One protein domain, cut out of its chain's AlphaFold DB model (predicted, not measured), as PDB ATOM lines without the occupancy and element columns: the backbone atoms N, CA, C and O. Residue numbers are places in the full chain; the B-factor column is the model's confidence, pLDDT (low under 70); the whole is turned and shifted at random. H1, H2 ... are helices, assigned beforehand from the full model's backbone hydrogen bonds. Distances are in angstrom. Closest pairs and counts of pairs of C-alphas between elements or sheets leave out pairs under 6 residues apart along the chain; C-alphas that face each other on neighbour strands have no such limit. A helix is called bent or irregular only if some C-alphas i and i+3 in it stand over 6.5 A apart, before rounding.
ATOM      1  N   PRO A 146     -21.233  69.351  19.696       80.19
ATOM      2  CA  PRO A 146     -21.786  68.116  20.248       80.19
ATOM      3  C   PRO A 146     -23.310  67.998  20.099       80.19
ATOM      4  O   PRO A 146     -23.850  66.893  20.081       80.19
ATOM      5  N   GLU A 147     -24.047  69.110  20.038       79.69
ATOM      6  CA  GLU A 147     -25.499  69.069  19.840       79.69
ATOM      7  C   GLU A 147     -25.861  68.704  18.404       79.69
ATOM      8  O   GLU A 147     -26.749  67.871  18.194       79.69
ATOM      9  N   LEU A 148     -25.139  69.265  17.433       81.75
ATOM     10  CA  LEU A 148     -25.300  68.930  16.022       81.75
ATOM     11  C   LEU A 148     -24.995  67.451  15.759       81.75
ATOM     12  O   LEU A 148     -25.790  66.768  15.114       81.75
ATOM     13  N   GLU A 149     -23.899  66.925  16.305       82.06
ATOM     14  CA  GLU A 149     -23.531  65.516  16.120       82.06
ATOM     15  C   GLU A 149     -24.538  64.559  16.773       82.06
ATOM     16  O   GLU A 149     -24.916  63.542  16.184       82.06
ATOM     17  N   ARG A 150     -25.091  64.925  17.938       80.31
ATOM     18  CA  ARG A 150     -26.205  64.180  18.548       80.31
ATOM     19  C   ARG A 150     -27.451  64.192  17.664       80.31
ATOM     20  O   ARG A 150     -28.097  63.155  17.502       80.31
ATOM     21  N   ALA A 151     -27.789  65.339  17.075       80.94
ATOM     22  CA  ALA A 151     -28.915  65.447  16.152       80.94
ATOM     23  C   ALA A 151     -28.702  64.596  14.889       80.94
ATOM     24  O   ALA A 151     -29.623  63.886  14.480       80.94
ATOM     25  N   ARG A 152     -27.490  64.603  14.319       85.19
ATOM     26  CA  ARG A 152     -27.104  63.779  13.163       85.19
ATOM     27  C   ARG A 152     -27.210  62.292  13.469       85.19
ATOM     28  O   ARG A 152     -27.935  61.588  12.768       85.19
ATOM     29  N   SER A 153     -26.594  61.829  14.554       82.19
ATOM     30  CA  SER A 153     -26.646  60.423  14.978       82.19
ATOM     31  C   SER A 153     -28.084  59.922  15.187       82.19
ATOM     32  O   SER A 153     -28.483  58.876  14.656       82.19
ATOM     33  N   ALA A 154     -28.912  60.710  15.883       81.38
ATOM     34  CA  ALA A 154     -30.321  60.384  16.084       81.38
ATOM     35  C   ALA A 154     -31.092  60.343  14.756       81.38
ATOM     36  O   ALA A 154     -31.905  59.440  14.534       81.38
ATOM     37  N   ALA A 155     -30.834  61.295  13.856       83.19
ATOM     38  CA  ALA A 155     -31.539  61.378  12.590       83.19
ATOM     39  C   ALA A 155     -31.211  60.206  11.649       83.19
ATOM     40  O   ALA A 155     -32.124  59.613  11.072       83.19
ATOM     41  N   ILE A 156     -29.934  59.822  11.558       84.31
ATOM     42  CA  ILE A 156     -29.470  58.635  10.821       84.31
ATOM     43  C   ILE A 156     -30.187  57.384  11.318       84.31
ATOM     44  O   ILE A 156     -30.761  56.628  10.534       84.31
ATOM     45  N   THR A 157     -30.172  57.179  12.636       83.06
ATOM     46  CA  THR A 157     -30.762  56.003  13.279       83.06
ATOM     47  C   THR A 157     -32.251  55.892  12.946       83.06
ATOM     48  O   THR A 157     -32.741  54.833  12.558       83.06
ATOM     49  N   ILE A 158     -32.981  57.007  13.032       83.88
ATOM     50  CA  ILE A 158     -34.408  57.061  12.699       83.88
ATOM     51  C   ILE A 158     -34.654  56.805  11.207       83.88
ATOM     52  O   ILE A 158     -35.602  56.094  10.872       83.88
ATOM     53  N   ALA A 159     -33.838  57.364  10.309       85.44
ATOM     54  CA  ALA A 159     -33.973  57.136   8.871       85.44
ATOM     55  C   ALA A 159     -33.798  55.654   8.518       85.44
ATOM     56  O   ALA A 159     -34.619  55.092   7.793       85.44
ATOM     57  N   TRP A 160     -32.809  54.987   9.114       87.12
ATOM     58  CA  TRP A 160     -32.641  53.547   8.960       87.12
ATOM     59  C   TRP A 160     -33.829  52.746   9.491       87.12
ATOM     60  O   TRP A 160     -34.319  51.853   8.798       87.12
ATOM     61  N   PHE A 161     -34.364  53.092  10.666       84.88
ATOM     62  CA  PHE A 161     -35.568  52.432  11.173       84.88
ATOM     63  C   PHE A 161     -36.792  52.658  10.286       84.88
ATOM     64  O   PHE A 161     -37.601  51.746  10.133       84.88
ATOM     65  N   ARG A 162     -36.932  53.834   9.668       84.44
ATOM     66  CA  ARG A 162     -37.997  54.086   8.688       84.44
ATOM     67  C   ARG A 162     -37.834  53.228   7.444       84.44
ATOM     68  O   ARG A 162     -38.811  52.616   7.021       84.44
ATOM     69  N   ALA A 163     -36.620  53.140   6.903       86.12
ATOM     70  CA  ALA A 163     -36.329  52.243   5.790       86.12
ATOM     71  C   ALA A 163     -36.671  50.789   6.163       86.12
ATOM     72  O   ALA A 163     -37.339  50.097   5.397       86.12
ATOM     73  N   LEU A 164     -36.306  50.347   7.372       84.12
ATOM     74  CA  LEU A 164     -36.625  49.011   7.887       84.12
ATOM     75  C   LEU A 164     -38.120  48.765   8.031       84.12
ATOM     76  O   LEU A 164     -38.606  47.755   7.534       84.12
ATOM     77  N   ALA A 165     -38.859  49.693   8.631       82.94
ATOM     78  CA  ALA A 165     -40.305  49.580   8.768       82.94
ATOM     79  C   ALA A 165     -41.016  49.538   7.403       82.94
ATOM     80  O   ALA A 165     -41.966  48.778   7.233       82.94
ATOM     81  N   ALA A 166     -40.539  50.310   6.420       83.69
ATOM     82  CA  ALA A 166     -41.089  50.310   5.066       83.69
ATOM     83  C   ALA A 166     -40.816  48.992   4.324       83.69
ATOM     84  O   ALA A 166     -41.693  48.459   3.647       83.69
ATOM     85  N   LEU A 167     -39.606  48.449   4.469       83.88
ATOM     86  CA  LEU A 167     -39.168  47.236   3.776       83.88
ATOM     87  C   LEU A 167     -39.647  45.945   4.451       83.88
ATOM     88  O   LEU A 167     -39.836  44.929   3.784       83.88
ATOM     89  N   ARG A 168     -39.830  45.969   5.773       84.38
ATOM     90  CA  ARG A 168     -40.188  44.811   6.599       84.38
ATOM     91  C   ARG A 168     -41.220  45.186   7.674       84.38
ATOM     92  O   ARG A 168     -40.925  45.109   8.865       84.38
ATOM     93  N   PRO A 169     -42.469  45.508   7.293       80.62
ATOM     94  CA  PRO A 169     -43.489  46.010   8.222       80.62
ATOM     95  C   PRO A 169     -43.948  45.008   9.297       80.62
ATOM     96  O   PRO A 169     -44.711  45.381  10.179       80.62
ATOM     97  N   LYS A 170     -43.528  43.737   9.218       80.12
ATOM     98  CA  LYS A 170     -43.871  42.665  10.173       80.12
ATOM     99  C   LYS A 170     -42.661  42.127  10.949       80.12
ATOM    100  O   LYS A 170     -42.781  41.093  11.596       80.12
ATOM    101  N   ASP A 171     -41.483  42.735  10.802       77.06
ATOM    102  CA  ASP A 171     -40.267  42.254  11.462       77.06
ATOM    103  C   ASP A 171     -40.037  43.017  12.776       77.06
ATOM    104  O   ASP A 171     -39.386  44.063  12.811       77.06
ATOM    105  N   ASP A 172     -40.567  42.472  13.875       70.12
ATOM    106  CA  ASP A 172     -40.447  43.046  15.228       70.12
ATOM    107  C   ASP A 172     -38.992  43.083  15.735       70.12
ATOM    108  O   ASP A 172     -38.669  43.720  16.745       70.12
ATOM    109  N   ARG A 173     -38.069  42.429  15.018       66.75
ATOM    110  CA  ARG A 173     -36.651  42.380  15.382       66.75
ATOM    111  C   ARG A 173     -35.943  43.727  15.201       66.75
ATOM    112  O   ARG A 173     -34.861  43.889  15.763       66.75
ATOM    113  N   ALA A 174     -36.553  44.720  14.544       63.03
ATOM    114  CA  ALA A 174     -36.020  46.085  14.450       63.03
ATOM    115  C   ALA A 174     -35.588  46.645  15.822       63.03
ATOM    116  O   ALA A 174     -34.528  47.256  15.950       63.03
ATOM    117  N   ALA A 175     -36.347  46.351  16.885       62.44
ATOM    118  CA  ALA A 175     -35.996  46.760  18.244       62.44
ATOM    119  C   ALA A 175     -34.678  46.139  18.753       62.44
ATOM    120  O   ALA A 175     -33.953  46.778  19.521       62.44
ATOM    121  N   ALA A 176     -34.337  44.921  18.317       59.66
ATOM    122  CA  ALA A 176     -33.105  44.229  18.693       59.66
ATOM    123  C   ALA A 176     -31.848  44.854  18.057       59.66
ATOM    124  O   ALA A 176     -30.768  44.761  18.639       59.66
ATOM    125  N   PHE A 177     -31.983  45.548  16.920       64.25
ATOM    126  CA  PHE A 177     -30.851  46.154  16.210       64.25
ATOM    127  C   PHE A 177     -30.245  47.369  16.933       64.25
ATOM    128  O   PHE A 177     -29.052  47.619  16.804       64.25
ATOM    129  N   THR A 178     -31.015  48.058  17.790       59.84
ATOM    130  CA  THR A 178     -30.524  49.172  18.642       59.84
ATOM    131  C   THR A 178     -29.318  48.817  19.524       59.84
ATOM    132  O   THR A 178     -28.694  49.709  20.092       59.84
ATOM    133  N   ARG A 179     -28.995  47.526  19.667       55.91
ATOM    134  CA  ARG A 179     -27.910  47.014  20.513       55.91
ATOM    135  C   ARG A 179     -26.701  46.510  19.730       55.91
ATOM    136  O   ARG A 179     -25.713  46.113  20.352       55.91
ATOM    137  N   VAL A 180     -26.767  46.493  18.398       54.25
ATOM    138  CA  VAL A 180     -25.670  45.999  17.564       54.25
ATOM    139  C   VAL A 180     -24.554  47.033  17.591       54.25
ATOM    140  O   VAL A 180     -24.655  48.106  17.005       54.25
ATOM    141  N   HIS A 181     -23.495  46.714  18.330       53.81
ATOM    142  CA  HIS A 181     -22.297  47.536  18.389       53.81
ATOM    143  C   HIS A 181     -21.547  47.466  17.061       53.81
ATOM    144  O   HIS A 181     -21.364  46.400  16.477       53.81
ATOM    145  N   SER A 182     -21.029  48.610  16.632       53.72
ATOM    146  CA  SER A 182     -20.195  48.786  15.446       53.72
ATOM    147  C   SER A 182     -18.750  48.295  15.650       53.72
ATOM    148  O   SER A 182     -17.816  48.847  15.078       53.72
ATOM    149  N   GLY A 183     -18.548  47.204  16.395       51.84
ATOM    150  CA  GLY A 183     -17.277  46.483  16.380       51.84
ATOM    151  C   GLY A 183     -17.132  45.757  15.042       51.84
ATOM    152  O   GLY A 183     -18.033  45.034  14.635       51.84
ATOM    153  N   GLY A 184     -16.048  45.976  14.301       57.25
ATOM    154  CA  GLY A 184     -15.823  45.239  13.058       57.25
ATOM    155  C   GLY A 184     -14.560  45.643  12.310       57.25
ATOM    156  O   GLY A 184     -13.948  46.671  12.587       57.25
ATOM    157  N   ASP A 185     -14.184  44.804  11.348       73.75
ATOM    158  CA  ASP A 185     -13.040  44.996  10.457       73.75
ATOM    159  C   ASP A 185     -13.255  46.240   9.568       73.75
ATOM    160  O   ASP A 185     -14.039  46.216   8.615       73.75
ATOM    161  N   TYR A 186     -12.579  47.342   9.907       75.25
ATOM    162  CA  TYR A 186     -12.665  48.624   9.193       75.25
ATOM    163  C   TYR A 186     -12.344  48.481   7.701       75.25
ATOM    164  O   TYR A 186     -12.976  49.105   6.849       75.25
ATOM    165  N   GLU A 187     -11.393  47.613   7.368       77.69
ATOM    166  CA  GLU A 187     -10.924  47.448   6.001       77.69
ATOM    167  C   GLU A 187     -11.949  46.697   5.142       77.69
ATOM    168  O   GLU A 187     -12.150  47.024   3.968       77.69
ATOM    169  N   LEU A 188     -12.672  45.745   5.737       78.88
ATOM    170  CA  LEU A 188     -13.833  45.126   5.102       78.88
ATOM    171  C   LEU A 188     -14.937  46.158   4.829       78.88
ATOM    172  O   LEU A 188     -15.461  46.202   3.716       78.88
ATOM    173  N   ARG A 189     -15.265  47.010   5.810       81.50
ATOM    174  CA  ARG A 189     -16.292  48.060   5.661       81.50
ATOM    175  C   ARG A 189     -15.947  49.023   4.530       81.50
ATOM    176  O   ARG A 189     -16.787  49.264   3.664       81.50
ATOM    177  N   ARG A 190     -14.694  49.484   4.480       82.69
ATOM    178  CA  ARG A 190     -14.181  50.351   3.411       82.69
ATOM    179  C   ARG A 190     -14.345  49.713   2.030       82.69
ATOM    180  O   ARG A 190     -14.918  50.330   1.138       82.69
ATOM    181  N   ARG A 191     -13.915  48.458   1.861       80.25
ATOM    182  CA  ARG A 191     -14.037  47.736   0.579       80.25
ATOM    183  C   ARG A 191     -15.480  47.515   0.158       80.25
ATOM    184  O   ARG A 191     -15.781  47.570  -1.029       80.25
ATOM    185  N   VAL A 192     -16.369  47.223   1.105       80.12
ATOM    186  CA  VAL A 192     -17.791  47.071   0.793       80.12
ATOM    187  C   VAL A 192     -18.378  48.414   0.362       80.12
ATOM    188  O   VAL A 192     -19.042  48.459  -0.669       80.12
ATOM    189  N   ARG A 193     -18.062  49.514   1.058       82.25
ATOM    190  CA  ARG A 193     -18.486  50.870   0.672       82.25
ATOM    191  C   ARG A 193     -18.045  51.229  -0.745       82.25
ATOM    192  O   ARG A 193     -18.875  51.669  -1.528       82.25
ATOM    193  N   GLU A 194     -16.781  50.992  -1.093       84.00
ATOM    194  CA  GLU A 194     -16.241  51.266  -2.437       84.00
ATOM    195  C   GLU A 194     -16.963  50.496  -3.552       84.00
ATOM    196  O   GLU A 194     -16.930  50.902  -4.713       84.00
ATOM    197  N   ARG A 195     -17.605  49.373  -3.215       82.44
ATOM    198  CA  ARG A 195     -18.308  48.513  -4.170       82.44
ATOM    199  C   ARG A 195     -19.820  48.739  -4.192       82.44
ATOM    200  O   ARG A 195     -20.445  48.431  -5.207       82.44
ATOM    201  N   ILE A 196     -20.415  49.231  -3.104       79.12
ATOM    202  CA  ILE A 196     -21.847  49.539  -3.043       79.12
ATOM    203  C   ILE A 196     -22.130  50.710  -3.999       79.12
ATOM    204  O   ILE A 196     -21.414  51.711  -3.958       79.12
ATOM    205  N   PRO A 197     -23.161  50.623  -4.867       73.75
ATOM    206  CA  PRO A 197     -23.553  51.747  -5.707       73.75
ATOM    207  C   PRO A 197     -23.756  52.994  -4.853       73.75
ATOM    208  O   PRO A 197     -24.449  52.905  -3.840       73.75
ATOM    209  N   ALA A 198     -23.201  54.135  -5.272       75.19
ATOM    210  CA  ALA A 198     -23.350  55.392  -4.546       75.19
ATOM    211  C   ALA A 198     -24.828  55.613  -4.176       75.19
ATOM    212  O   ALA A 198     -25.697  55.715  -5.056       75.19
ATOM    213  N   MET A 199     -25.096  55.588  -2.872       79.00
ATOM    214  CA  MET A 199     -26.378  55.955  -2.287       79.00
ATOM    215  C   MET A 199     -26.301  57.434  -1.937       79.00
ATOM    216  O   MET A 199     -25.258  57.898  -1.480       79.00
ATOM    217  N   ASN A 200     -27.387  58.172  -2.145       81.38
ATOM    218  CA  ASN A 200     -27.475  59.570  -1.737       81.38
ATOM    219  C   ASN A 200     -27.666  59.685  -0.213       81.38
ATOM    220  O   ASN A 200     -28.741  60.025   0.278       81.38
ATOM    221  N   ILE A 201     -26.624  59.322   0.526       78.38
ATOM    222  CA  ILE A 201     -26.536  59.345   1.983       78.38
ATOM    223  C   ILE A 201     -25.278  60.163   2.321       78.38
ATOM    224  O   ILE A 201     -24.293  60.029   1.592       78.38
ATOM    225  N   PRO A 202     -25.270  61.004   3.375       78.44
ATOM    226  CA  PRO A 202     -24.087  61.796   3.703       78.44
ATOM    227  C   PRO A 202     -22.870  60.896   3.959       78.44
ATOM    228  O   PRO A 202     -22.998  59.811   4.537       78.44
ATOM    229  N   ASP A 203     -21.691  61.322   3.506       74.19
ATOM    230  CA  ASP A 203     -20.483  60.492   3.523       74.19
ATOM    231  C   ASP A 203     -20.080  60.069   4.941       74.19
ATOM    232  O   ASP A 203     -19.605  58.949   5.137       74.19
ATOM    233  N   GLU A 204     -20.349  60.919   5.934       69.81
ATOM    234  CA  GLU A 204     -20.110  60.650   7.354       69.81
ATOM    235  C   GLU A 204     -20.972  59.488   7.879       69.81
ATOM    236  O   GLU A 204     -20.578  58.763   8.791       69.81
ATOM    237  N   VAL A 205     -22.141  59.269   7.273       66.19
ATOM    238  CA  VAL A 205     -23.068  58.172   7.595       66.19
ATOM    239  C   VAL A 205     -22.669  56.889   6.873       66.19
ATOM    240  O   VAL A 205     -22.821  55.784   7.402       66.19
ATOM    241  N   ALA A 206     -22.159  57.029   5.650       63.72
ATOM    242  CA  ALA A 206     -21.763  55.906   4.814       63.72
ATOM    243  C   ALA A 206     -20.560  55.131   5.385       63.72
ATOM    244  O   ALA A 206     -20.389  53.955   5.059       63.72
ATOM    245  N   GLU A 207     -19.745  55.759   6.239       64.00
ATOM    246  CA  GLU A 207     -18.535  55.149   6.804       64.00
ATOM    247  C   GLU A 207     -18.792  54.044   7.822       64.00
ATOM    248  O   GLU A 207     -18.077  53.039   7.812       64.00
ATOM    249  N   TYR A 208     -19.792  54.200   8.689       61.56
ATOM    250  CA  TYR A 208     -19.853  53.363   9.886       61.56
ATOM    251  C   TYR A 208     -20.922  52.274   9.825       61.56
ATOM    252  O   TYR A 208     -20.641  51.167  10.284       61.56
ATOM    253  N   ASP A 209     -22.066  52.490   9.164       76.50
ATOM    254  CA  ASP A 209     -23.230  51.631   9.437       76.50
ATOM    255  C   ASP A 209     -23.898  50.974   8.220       76.50
ATOM    256  O   ASP A 209     -24.652  50.014   8.394       76.50
ATOM    257  N   VAL A 210     -23.603  51.396   6.984       82.44
ATOM    258  CA  VAL A 210     -24.293  50.878   5.778       82.44
ATOM    259  C   VAL A 210     -24.184  49.354   5.656       82.44
ATOM    260  O   VAL A 210     -25.174  48.691   5.353       82.44
ATOM    261  N   LEU A 211     -23.006  48.783   5.937       85.75
ATOM    262  CA  LEU A 211     -22.797  47.332   5.899       85.75
ATOM    263  C   LEU A 211     -23.740  46.596   6.858       85.75
ATOM    264  O   LEU A 211     -24.365  45.614   6.467       85.75
ATOM    265  N   GLN A 212     -23.827  47.066   8.105       86.25
ATOM    266  CA  GLN A 212     -24.590  46.381   9.145       86.25
ATOM    267  C   GLN A 212     -26.087  46.501   8.908       86.25
ATOM    268  O   GLN A 212     -26.813  45.517   9.034       86.25
ATOM    269  N   TRP A 213     -26.546  47.676   8.478       86.50
ATOM    270  CA  TRP A 213     -27.939  47.853   8.098       86.50
ATOM    271  C   TRP A 213     -28.306  46.975   6.909       86.50
ATOM    272  O   TRP A 213     -29.291  46.249   6.988       86.50
ATOM    273  N   LEU A 214     -27.509  46.963   5.837       89.56
ATOM    274  CA  LEU A 214     -27.775  46.107   4.676       89.56
ATOM    275  C   LEU A 214     -27.769  44.618   5.030       89.56
ATOM    276  O   LEU A 214     -28.670  43.897   4.602       89.56
ATOM    277  N   ALA A 215     -26.806  44.169   5.838       91.00
ATOM    278  CA  ALA A 215     -26.774  42.802   6.353       91.00
ATOM    279  C   ALA A 215     -28.084  42.462   7.070       91.00
ATOM    280  O   ALA A 215     -28.705  41.433   6.805       91.00
ATOM    281  N   TYR A 216     -28.571  43.386   7.894       89.12
ATOM    282  CA  TYR A 216     -29.822  43.216   8.607       89.12
ATOM    283  C   TYR A 216     -31.050  43.215   7.688       89.12
ATOM    284  O   TYR A 216     -31.925  42.358   7.819       89.12
ATOM    285  N   PHE A 217     -31.113  44.116   6.705       88.50
ATOM    286  CA  PHE A 217     -32.193  44.144   5.716       88.50
ATOM    287  C   PHE A 217     -32.298  42.852   4.914       88.50
ATOM    288  O   PHE A 217     -33.403  42.453   4.534       88.50
ATOM    289  N   ILE A 218     -31.165  42.215   4.630       91.75
ATOM    290  CA  ILE A 218     -31.110  41.033   3.774       91.75
ATOM    291  C   ILE A 218     -31.301  39.771   4.622       91.75
ATOM    292  O   ILE A 218     -32.203  38.981   4.341       91.75
ATOM    293  N   TRP A 219     -30.546  39.610   5.708       92.56
ATOM    294  CA  TRP A 219     -30.495  38.362   6.481       92.56
ATOM    295  C   TRP A 219     -31.245  38.414   7.821       92.56
ATOM    296  O   TRP A 219     -31.616  37.376   8.361       92.56
ATOM    297  N   GLY A 220     -31.553  39.602   8.348       89.75
ATOM    298  CA  GLY A 220     -32.167  39.763   9.676       89.75
ATOM    299  C   GLY A 220     -31.207  39.494  10.842       89.75
ATOM    300  O   GLY A 220     -31.658  39.263  11.964       89.75
ATOM    301  N   SER A 221     -29.901  39.504  10.578       88.69
ATOM    302  CA  SER A 221     -28.805  39.330  11.537       88.69
ATOM    303  C   SER A 221     -27.631  40.239  11.160       88.69
ATOM    304  O   SER A 221     -27.644  40.870  10.100       88.69
ATOM    305  N   THR A 222     -26.621  40.335  12.027       88.44
ATOM    306  CA  THR A 222     -25.393  41.086  11.720       88.44
ATOM    307  C   THR A 222     -24.579  40.379  10.636       88.44
ATOM    308  O   THR A 222     -24.768  39.184  10.375       88.44
ATOM    309  N   PHE A 223     -23.655  41.109  10.004       89.88
ATOM    310  CA  PHE A 223     -22.750  40.513   9.021       89.88
ATOM    311  C   PHE A 223     -21.894  39.405   9.649       89.88
ATOM    312  O   PHE A 223     -21.698  38.345   9.058       89.88
ATOM    313  N   GLU A 224     -21.381  39.640  10.854       87.94
ATOM    314  CA  GLU A 224     -20.519  38.716  11.579       87.94
ATOM    315  C   GLU A 224     -21.262  37.441  11.986       87.94
ATOM    316  O   GLU A 224     -20.746  36.347  11.741       87.94
ATOM    317  N   ASP A 225     -22.473  37.573  12.536       87.56
ATOM    318  CA  ASP A 225     -23.289  36.427  12.950       87.56
ATOM    319  C   ASP A 225     -23.658  35.556  11.751       87.56
ATOM    320  O   ASP A 225     -23.528  34.332  11.795       87.56
ATOM    321  N   GLU A 226     -24.072  36.185  10.647       95.12
ATOM    322  CA  GLU A 226     -24.446  35.463   9.434       95.12
ATOM    323  C   GLU A 226     -23.239  34.761   8.799       95.12
ATOM    324  O   GLU A 226     -23.334  33.606   8.372       95.12
ATOM    325  N   ARG A 227     -22.074  35.421   8.782       94.56
ATOM    326  CA  ARG A 227     -20.825  34.826   8.291       94.56
ATOM    327  C   ARG A 227     -20.447  33.610   9.115       94.56
ATOM    328  O   ARG A 227     -20.100  32.570   8.554       94.56
ATOM    329  N   ASP A 228     -20.474  33.740  10.435       91.88
ATOM    330  CA  ASP A 228     -20.069  32.668  11.331       91.88
ATOM    331  C   ASP A 228     -21.068  31.503  11.273       91.88
ATOM    332  O   ASP A 228     -20.632  30.352  11.211       91.88
ATOM    333  N   ARG A 229     -22.377  31.775  11.155       95.50
ATOM    334  CA  ARG A 229     -23.414  30.760  10.910       95.50
ATOM    335  C   ARG A 229     -23.130  29.955   9.637       95.50
ATOM    336  O   ARG A 229     -22.962  28.740   9.715       95.50
ATOM    337  N   ARG A 230     -22.995  30.620   8.483       97.19
ATOM    338  CA  ARG A 230     -22.737  29.957   7.188       97.19
ATOM    339  C   ARG A 230     -21.396  29.231   7.147       97.19
ATOM    340  O   ARG A 230     -21.273  28.171   6.535       97.19
ATOM    341  N   ALA A 231     -20.366  29.798   7.776       95.62
ATOM    342  CA  ALA A 231     -19.065  29.147   7.861       95.62
ATOM    343  C   ALA A 231     -19.150  27.852   8.677       95.62
ATOM    344  O   ALA A 231     -18.610  26.835   8.245       95.62
ATOM    345  N   ASN A 232     -19.853  27.877   9.812       93.00
ATOM    346  CA  ASN A 232     -20.062  26.695  10.647       93.00
ATOM    347  C   ASN A 232     -20.884  25.621   9.923       93.00
ATOM    348  O   ASN A 232     -20.523  24.450   9.999       93.00
ATOM    349  N   GLU A 233     -21.918  26.009   9.170       95.62
ATOM    350  CA  GLU A 233     -22.706  25.088   8.336       95.62
ATOM    351  C   GLU A 233     -21.814  24.340   7.338       95.62
ATOM    352  O   GLU A 233     -21.752  23.112   7.366       95.62
ATOM    353  N   ARG A 234     -20.998  25.057   6.557       95.88
ATOM    354  CA  ARG A 234     -20.071  24.429   5.597       95.88
ATOM    355  C   ARG A 234     -19.043  23.521   6.253       95.88
ATOM    356  O   ARG A 234     -18.723  22.458   5.726       95.88
ATOM    357  N   ILE A 235     -18.496  23.945   7.391       93.69
ATOM    358  CA  ILE A 235     -17.541  23.131   8.149       93.69
ATOM    359  C   ILE A 235     -18.215  21.831   8.602       93.69
ATOM    360  O   ILE A 235     -17.625  20.765   8.445       93.69
ATOM    361  N   SER A 236     -19.456  21.911   9.094       91.69
ATOM    362  CA  SER A 236     -20.215  20.742   9.544       91.69
ATOM    363  C   SER A 236     -20.550  19.769   8.408       91.69
ATOM    364  O   SER A 236     -20.494  18.561   8.608       91.69
ATOM    365  N   GLU A 237     -20.795  20.270   7.194       92.44
ATOM    366  CA  GLU A 237     -21.070  19.446   6.008       92.44
ATOM    367  C   GLU A 237     -19.851  18.655   5.516       92.44
ATOM    368  O   GLU A 237     -20.005  17.640   4.838       92.44
ATOM    369  N   THR A 238     -18.631  19.107   5.821       87.62
ATOM    370  CA  THR A 238     -17.424  18.484   5.256       87.62
ATOM    371  C   THR A 238     -16.966  17.235   6.028       87.62
ATOM    372  O   THR A 238     -16.050  16.566   5.553       87.62
ATOM    373  N   ASP A 239     -17.558  16.941   7.197       75.31
ATOM    374  CA  ASP A 239     -17.239  15.823   8.116       75.31
ATOM    375  C   ASP A 239     -15.726  15.557   8.292       75.31
ATOM    376  O   ASP A 239     -15.233  14.428   8.324       75.31
ATOM    377  N   ARG A 240     -14.939  16.636   8.329       78.25
ATOM    378  CA  ARG A 240     -13.481  16.599   8.472       78.25
ATOM    379  C   ARG A 240     -13.077  17.444   9.661       78.25
ATOM    380  O   ARG A 240     -13.624  18.522   9.869       78.25
ATOM    381  N   ASP A 241     -12.055  16.994  10.380       84.69
ATOM    382  CA  ASP A 241     -11.381  17.827  11.372       84.69
ATOM    383  C   ASP A 241     -10.653  18.973  10.644       84.69
ATOM    384  O   ASP A 241      -9.583  18.806  10.044       84.69
ATOM    385  N   VAL A 242     -11.307  20.135  10.578       88.00
ATOM    386  CA  VAL A 242     -10.806  21.288   9.834       88.00
ATOM    387  C   VAL A 242      -9.797  22.031  10.701       88.00
ATOM    388  O   VAL A 242     -10.132  22.632  11.720       88.00
ATOM    389  N   SER A 243      -8.540  22.067  10.252       92.62
ATOM    390  CA  SER A 243      -7.509  22.886  10.899       92.62
ATOM    391  C   SER A 243      -7.938  24.358  11.024       92.62
ATOM    392  O   SER A 243      -8.694  24.873  10.200       92.62
ATOM    393  N   ARG A 244      -7.360  25.100  11.979       85.31
ATOM    394  CA  ARG A 244      -7.615  26.551  12.137       85.31
ATOM    395  C   ARG A 244      -7.458  27.346  10.832       85.31
ATOM    396  O   ARG A 244      -8.230  28.264  10.574       85.31
ATOM    397  N   ARG A 245      -6.485  26.973   9.989       87.50
ATOM    398  CA  ARG A 245      -6.284  27.588   8.663       87.50
ATOM    399  C   ARG A 245      -7.429  27.273   7.701       87.50
ATOM    400  O   ARG A 245      -7.838  28.148   6.948       87.50
ATOM    401  N   GLY A 246      -7.963  26.053   7.746       92.56
ATOM    402  CA  GLY A 246      -9.133  25.663   6.962       92.56
ATOM    403  C   GLY A 246     -10.386  26.442   7.368       92.56
ATOM    404  O   GLY A 246     -11.077  26.958   6.498       92.56
ATOM    405  N   ILE A 247     -10.616  26.641   8.672       91.69
ATOM    406  CA  ILE A 247     -11.729  27.466   9.179       91.69
ATOM    407  C   ILE A 247     -11.617  28.902   8.650       91.69
ATOM    408  O   ILE A 247     -12.593  29.474   8.164       91.69
ATOM    409  N   GLN A 248     -10.413  29.481   8.695       91.69
ATOM    410  CA  GLN A 248     -10.171  30.825   8.171       91.69
ATOM    411  C   GLN A 248     -10.396  30.907   6.654       91.69
ATOM    412  O   GLN A 248     -10.977  31.881   6.177       91.69
ATOM    413  N   ALA A 249      -9.986  29.883   5.901       94.81
ATOM    414  CA  ALA A 249     -10.240  29.807   4.466       94.81
ATOM    415  C   ALA A 249     -11.746  29.759   4.169       94.81
ATOM    416  O   ALA A 249     -12.225  30.559   3.366       94.81
ATOM    417  N   VAL A 250     -12.503  28.897   4.862       95.88
ATOM    418  CA  VAL A 250     -13.968  28.803   4.723       95.88
ATOM    419  C   VAL A 250     -14.625  30.148   5.026       95.88
ATOM    420  O   VAL A 250     -15.382  30.647   4.194       95.88
ATOM    421  N   ARG A 251     -14.273  30.794   6.146       94.69
ATOM    422  CA  ARG A 251     -14.757  32.145   6.477       94.69
ATOM    423  C   ARG A 251     -14.448  33.147   5.367       94.69
ATOM    424  O   ARG A 251     -15.321  33.911   4.981       94.69
ATOM    425  N   GLY A 252     -13.242  33.114   4.799       94.50
ATOM    426  CA  GLY A 252     -12.861  33.984   3.686       94.50
ATOM    427  C   GLY A 252     -13.659  33.747   2.397       94.50
ATOM    428  O   GLY A 252     -13.858  34.688   1.630       94.50
ATOM    429  N   HIS A 253     -14.106  32.516   2.126       96.25
ATOM    430  CA  HIS A 253     -15.029  32.218   1.021       96.25
ATOM    431  C   HIS A 253     -16.432  32.752   1.308       96.25
ATOM    432  O   HIS A 253     -16.965  33.504   0.496       96.25
ATOM    433  N   VAL A 254     -16.970  32.452   2.494       96.38
ATOM    434  CA  VAL A 254     -18.289  32.926   2.939       96.38
ATOM    435  C   VAL A 254     -18.375  34.453   2.906       96.38
ATOM    436  O   VAL A 254     -19.305  34.996   2.323       96.38
ATOM    437  N   THR A 255     -17.368  35.157   3.434       94.38
ATOM    438  CA  THR A 255     -17.309  36.625   3.399       94.38
ATOM    439  C   THR A 255     -17.427  37.163   1.973       94.38
ATOM    440  O   THR A 255     -18.163  38.114   1.747       94.38
ATOM    441  N   ARG A 256     -16.723  36.576   0.996       94.31
ATOM    442  CA  ARG A 256     -16.765  37.056  -0.396       94.31
ATOM    443  C   ARG A 256     -18.146  36.892  -1.018       94.31
ATOM    444  O   ARG A 256     -18.620  37.821  -1.656       94.31
ATOM    445  N   GLU A 257     -18.789  35.754  -0.804       96.00
ATOM    446  CA  GLU A 257     -20.143  35.504  -1.310       96.00
ATOM    447  C   GLU A 257     -21.171  36.439  -0.667       96.00
ATOM    448  O   GLU A 257     -21.981  37.043  -1.363       96.00
ATOM    449  N   MET A 258     -21.072  36.637   0.648       95.31
ATOM    450  CA  MET A 258     -21.922  37.576   1.376       95.31
ATOM    451  C   MET A 258     -21.750  39.016   0.889       95.31
ATOM    452  O   MET A 258     -22.728  39.754   0.833       95.31
ATOM    453  N   ILE A 259     -20.536  39.425   0.506       92.38
ATOM    454  CA  ILE A 259     -20.322  40.736  -0.121       92.38
ATOM    455  C   ILE A 259     -21.087  40.828  -1.445       92.38
ATOM    456  O   ILE A 259     -21.758  41.829  -1.667       92.38
ATOM    457  N   GLU A 260     -21.040  39.814  -2.312       92.88
ATOM    458  CA  GLU A 260     -21.807  39.846  -3.568       92.88
ATOM    459  C   GLU A 260     -23.324  39.917  -3.318       92.88
ATOM    460  O   GLU A 260     -24.026  40.683  -3.981       92.88
ATOM    461  N   GLU A 261     -23.830  39.189  -2.317       94.94
ATOM    462  CA  GLU A 261     -25.235  39.270  -1.890       94.94
ATOM    463  C   GLU A 261     -25.608  40.666  -1.378       94.94
ATOM    464  O   GLU A 261     -26.642  41.206  -1.773       94.94
ATOM    465  N   LEU A 262     -24.758  41.277  -0.547       92.50
ATOM    466  CA  LEU A 262     -24.951  42.647  -0.067       92.50
ATOM    467  C   LEU A 262     -24.999  43.641  -1.221       92.50
ATOM    468  O   LEU A 262     -25.837  44.532  -1.209       92.50
ATOM    469  N   LEU A 263     -24.125  43.501  -2.219       89.50
ATOM    470  CA  LEU A 263     -24.099  44.388  -3.382       89.50
ATOM    471  C   LEU A 263     -25.369  44.252  -4.227       89.50
ATOM    472  O   LEU A 263     -25.946  45.256  -4.655       89.50
ATOM    473  N   ALA A 264     -25.834  43.019  -4.431       91.19
ATOM    474  CA  ALA A 264     -27.086  42.753  -5.125       91.19
ATOM    475  C   ALA A 264     -28.291  43.321  -4.356       91.19
ATOM    476  O   ALA A 264     -29.135  44.000  -4.947       91.19
ATOM    477  N   GLY A 265     -28.343  43.104  -3.041       91.25
ATOM    478  CA  GLY A 265     -29.395  43.630  -2.177       91.25
ATOM    479  C   GLY A 265     -29.359  45.155  -2.074       91.25
ATOM    480  O   GLY A 265     -30.392  45.796  -2.221       91.25
ATOM    481  N   ALA A 266     -28.181  45.768  -1.950       90.19
ATOM    482  CA  ALA A 266     -28.009  47.221  -1.926       90.19
ATOM    483  C   ALA A 266     -28.629  47.894  -3.155       90.19
ATOM    484  O   ALA A 266     -29.294  48.918  -3.031       90.19
ATOM    485  N   LYS A 267     -28.477  47.294  -4.342       89.56
ATOM    486  CA  LYS A 267     -29.103  47.797  -5.571       89.56
ATOM    487  C   LYS A 267     -30.633  47.792  -5.490       89.56
ATOM    488  O   LYS A 267     -31.262  48.717  -5.997       89.56
ATOM    489  N   GLN A 268     -31.224  46.773  -4.869       89.75
ATOM    490  CA  GLN A 268     -32.677  46.660  -4.690       89.75
ATOM    491  C   GLN A 268     -33.195  47.608  -3.600       89.75
ATOM    492  O   GLN A 268     -34.266  48.190  -3.740       89.75
ATOM    493  N   LEU A 269     -32.412  47.789  -2.536       90.19
ATOM    494  CA  LEU A 269     -32.765  48.602  -1.373       90.19
ATOM    495  C   LEU A 269     -32.436  50.090  -1.551       90.19
ATOM    496  O   LEU A 269     -32.860  50.904  -0.738       90.19
ATOM    497  N   LYS A 270     -31.713  50.462  -2.615       90.06
ATOM    498  CA  LYS A 270     -31.258  51.836  -2.854       90.06
ATOM    499  C   LYS A 270     -32.398  52.855  -2.788       90.06
ATOM    500  O   LYS A 270     -32.338  53.762  -1.971       90.06
ATOM    501  N   ALA A 271     -33.435  52.693  -3.610       89.62
ATOM    502  CA  ALA A 271     -34.550  53.641  -3.671       89.62
ATOM    503  C   ALA A 271     -35.275  53.834  -2.317       89.62
ATOM    504  O   ALA A 271     -35.401  54.979  -1.890       89.62
ATOM    505  N   PRO A 272     -35.700  52.774  -1.597       89.25
ATOM    506  CA  PRO A 272     -36.374  52.943  -0.307       89.25
ATOM    507  C   PRO A 272     -35.459  53.517   0.784       89.25
ATOM    508  O   PRO A 272     -35.929  54.261   1.645       89.25
ATOM    509  N   ILE A 273     -34.156  53.216   0.750       88.56
ATOM    510  CA  ILE A 273     -33.187  53.849   1.655       88.56
ATOM    511  C   ILE A 273     -33.066  55.342   1.325       88.56
ATOM    512  O   ILE A 273     -33.201  56.172   2.218       88.56
ATOM    513  N   GLU A 274     -32.876  55.709   0.057       89.31
ATOM    514  CA  GLU A 274     -32.775  57.115  -0.360       89.31
ATOM    515  C   GLU A 274     -34.041  57.913  -0.026       89.31
ATOM    516  O   GLU A 274     -33.945  59.047   0.438       89.31
ATOM    517  N   GLU A 275     -35.224  57.317  -0.181       90.12
ATOM    518  CA  GLU A 275     -36.491  57.932   0.219       90.12
ATOM    519  C   GLU A 275     -36.547  58.191   1.733       90.12
ATOM    520  O   GLU A 275     -36.905  59.289   2.168       90.12
ATOM    521  N   ALA A 276     -36.133  57.217   2.550       88.12
ATOM    522  CA  ALA A 276     -36.100  57.362   4.004       88.12
ATOM    523  C   ALA A 276     -35.070  58.405   4.480       88.12
ATOM    524  O   ALA A 276     -35.302  59.088   5.484       88.12
ATOM    525  N   PHE A 277     -33.955  58.547   3.756       89.81
ATOM    526  CA  PHE A 277     -32.875  59.489   4.057       89.81
ATOM    527  C   PHE A 277     -33.081  60.887   3.471       89.81
ATOM    528  O   PHE A 277     -32.472  61.835   3.967       89.81
ATOM    529  N   ALA A 278     -33.960  61.064   2.480       91.38
ATOM    530  CA  ALA A 278     -34.179  62.356   1.827       91.38
ATOM    531  C   ALA A 278     -34.444  63.525   2.807       91.38
ATOM    532  O   ALA A 278     -33.856  64.597   2.620       91.38
ATOM    533  N   PRO A 279     -35.244  63.371   3.886       89.62
ATOM    534  CA  PRO A 279     -35.418  64.435   4.876       89.62
ATOM    535  C   PRO A 279     -34.146  64.742   5.675       89.62
ATOM    536  O   PRO A 279     -33.903  65.901   5.995       89.62
ATOM    537  N   VAL A 280     -33.340  63.723   5.989       87.94
ATOM    538  CA  VAL A 280     -32.081  63.868   6.740       87.94
ATOM    539  C   VAL A 280     -31.055  64.619   5.907       87.94
ATOM    540  O   VAL A 280     -30.480  65.587   6.389       87.94
ATOM    541  N   VAL A 281     -30.895  64.235   4.637       88.88
ATOM    542  CA  VAL A 281     -29.989  64.904   3.690       88.88
ATOM    543  C   VAL A 281     -30.351  66.382   3.544       88.88
ATOM    544  O   VAL A 281     -29.477  67.242   3.586       88.88
ATOM    545  N   LYS A 282     -31.646  66.706   3.438       91.31
ATOM    546  CA  LYS A 282     -32.110  68.097   3.320       91.31
ATOM    547  C   LYS A 282     -31.807  68.950   4.561       91.31
ATOM    548  O   LYS A 282     -31.663  70.161   4.433       91.31
ATOM    549  N   LEU A 283     -31.771  68.338   5.744       90.25
ATOM    550  CA  LEU A 283     -31.606  69.019   7.033       90.25
ATOM    551  C   LEU A 283     -30.186  68.882   7.604       90.25
ATOM    552  O   LEU A 283     -29.949  69.299   8.732       90.25
ATOM    553  N   TRP A 284     -29.250  68.292   6.857       89.12
ATOM    554  CA  TRP A 284     -27.963  67.825   7.383       89.12
ATOM    555  C   TRP A 284     -27.098  68.916   8.029       89.12
ATOM    556  O   TRP A 284     -26.406  68.663   9.021       89.12
ATOM    557  N   ASP A 285     -27.175  70.130   7.485       84.81
ATOM    558  CA  ASP A 285     -26.425  71.301   7.950       84.81
ATOM    559  C   ASP A 285     -27.250  72.223   8.872       84.81
ATOM    560  O   ASP A 285     -26.723  73.195   9.407       84.81
ATOM    561  N   ASP A 286     -28.532  71.914   9.102       89.00
ATOM    562  CA  ASP A 286     -29.419  72.639  10.022       89.00
ATOM    563  C   ASP A 286     -29.665  71.786  11.275       89.00
ATOM    564  O   ASP A 286     -30.673  71.088  11.404       89.00
ATOM    565  N   GLY A 287     -28.710  71.829  12.209       87.06
ATOM    566  CA  GLY A 287     -28.757  71.066  13.461       87.06
ATOM    567  C   GLY A 287     -30.067  71.208  14.241       87.06
ATOM    568  O   GLY A 287     -30.668  70.185  14.590       87.06
ATOM    569  N   PRO A 288     -30.566  72.434  14.487       89.31
ATOM    570  CA  PRO A 288     -31.860  72.639  15.130       89.31
ATOM    571  C   PRO A 288     -33.025  71.963  14.392       89.31
ATOM    572  O   PRO A 288     -33.835  71.275  15.027       89.31
ATOM    573  N   ALA A 289     -33.121  72.110  13.066       88.62
ATOM    574  CA  ALA A 289     -34.187  71.478  12.293       88.62
ATOM    575  C   ALA A 289     -34.049  69.949  12.250       88.62
ATOM    576  O   ALA A 289     -35.056  69.243  12.363       88.62
ATOM    577  N   LEU A 290     -32.823  69.429  12.163       86.12
ATOM    578  CA  LEU A 290     -32.523  68.000  12.200       86.12
ATOM    579  C   LEU A 290     -32.901  67.382  13.552       86.12
ATOM    580  O   LEU A 290     -33.569  66.347  13.609       86.12
ATOM    581  N   GLY A 291     -32.570  68.066  14.649       81.75
ATOM    582  CA  GLY A 291     -32.952  67.667  16.001       81.75
ATOM    583  C   GLY A 291     -34.469  67.682  16.208       81.75
ATOM    584  O   GLY A 291     -35.027  66.761  16.811       81.75
ATOM    585  N   LEU A 292     -35.170  68.689  15.677       87.44
ATOM    586  CA  LEU A 292     -36.637  68.737  15.687       87.44
ATOM    587  C   LEU A 292     -37.257  67.617  14.848       87.44
ATOM    588  O   LEU A 292     -38.235  67.000  15.281       87.44
ATOM    589  N   TRP A 293     -36.698  67.334  13.670       90.31
ATOM    590  CA  TRP A 293     -37.135  66.228  12.825       90.31
ATOM    591  C   TRP A 293     -36.980  64.892  13.548       90.31
ATOM    592  O   TRP A 293     -37.942  64.126  13.591       90.31
ATOM    593  N   ALA A 294     -35.830  64.643  14.179       84.12
ATOM    594  CA  ALA A 294     -35.574  63.423  14.938       84.12
ATOM    595  C   ALA A 294     -36.576  63.262  16.097       84.12
ATOM    596  O   ALA A 294     -37.215  62.220  16.232       84.12
ATOM    597  N   LYS A 295     -36.811  64.330  16.874       83.94
ATOM    598  CA  LYS A 295     -37.784  64.337  17.984       83.94
ATOM    599  C   LYS A 295     -39.227  64.091  17.536       83.94
ATOM    600  O   LYS A 295     -39.983  63.447  18.248       83.94
ATOM    601  N   ARG A 296     -39.638  64.608  16.373       86.81
ATOM    602  CA  ARG A 296     -40.993  64.384  15.824       86.81
ATOM    603  C   ARG A 296     -41.146  63.027  15.149       86.81
ATOM    604  O   ARG A 296     -42.259  62.551  14.968       86.81
ATOM    605  N   SER A 297     -40.030  62.432  14.752       80.75
ATOM    606  CA  SER A 297     -39.980  61.182  14.003       80.75
ATOM    607  C   SER A 297     -39.832  59.955  14.898       80.75
ATOM    608  O   SER A 297     -39.551  58.879  14.379       80.75
ATOM    609  N   THR A 298     -40.017  60.094  16.217       73.38
ATOM    610  CA  THR A 298     -39.927  58.976  17.159       73.38
ATOM    611  C   THR A 298     -40.919  57.885  16.768       73.38
ATOM    612  O   THR A 298     -42.135  58.049  16.855       73.38
TER     613      THR A 298
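This is residues 146 to 298 of the 303 residues of the protein "Predicted protein" of Streptomyces sp. (strain SPB78) (UniProt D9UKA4). Two crossing helices, H6 and arm H7a of the long bent H7, make one end of an elongated domain; at the other, arm H7b and H8 pack on H1. H5 is in the middle, with H3 packed on it. The printed part has 153 residues with eight named helices, H1 to H8, and no named strand: all helix. It is only just compact, close to loose, with a radius of gyration of the C-alphas of 17.4 A and spans of 59 by 32 by 28 A.

H7, residues 244 to 282, assigned as one helix by its hydrogen bonds, is bent: C-alphas 268 and 271 are 7.3 A apart, and arms H7a, 244 to 268, and H7b, 271 to 282, stand about perpendicular at 76 degrees. H1, residues 146 to 167, touches H7b at a shallow tilt of 24 degrees, opposite ways; the closest C-alphas, Ala 159 and Ala 276, are 5.3 A apart. H8, residues 287 to 296, touches H1, closest C-alphas Ala 151 and Gly 291, 4.6 A. H2, residues 174 to 177, only just touches H1, with 3 pairs of C-alphas within 8 A, closest Phe 161 and Ala 174. H3, residues 186 to 195, touches H5, residues 210 to 219, closest C-alphas Arg 189 and Leu 211, 6.5 A. H4, residues 203 to 206, touches no helix. H6, residues 223 to 237, touches H7a residues 247 to 258 at a steep tilt of 52 degrees, closest C-alphas Ala 231 and Arg 251, 5.4 A. Every O i to N i+4 pair is within hydrogen-bond range in H1, H3, H5, H6, H7a and H8, against 6 of 8 in H7b; H2 and H4 are too short for such a pair.

H1 runs 31.8 A from C-alpha 146 at (-21.786, 68.116, 20.248). H6 spans 21.3 A, H7a 36.3 A and H7b 16.2 A; H7b is irregular, with C-alphas 276 and 279 7.2 A apart. H8 ends at C-alpha 296, (-40.993, 64.384, 15.824).

The farthest C-alphas, Arg 240 and Pro 288, are 59.4 A apart; residues 236 to 241 stand free. The printed part has no cut and no long link. Residues 173 to 184 and 204 to 208 have pLDDT under 70.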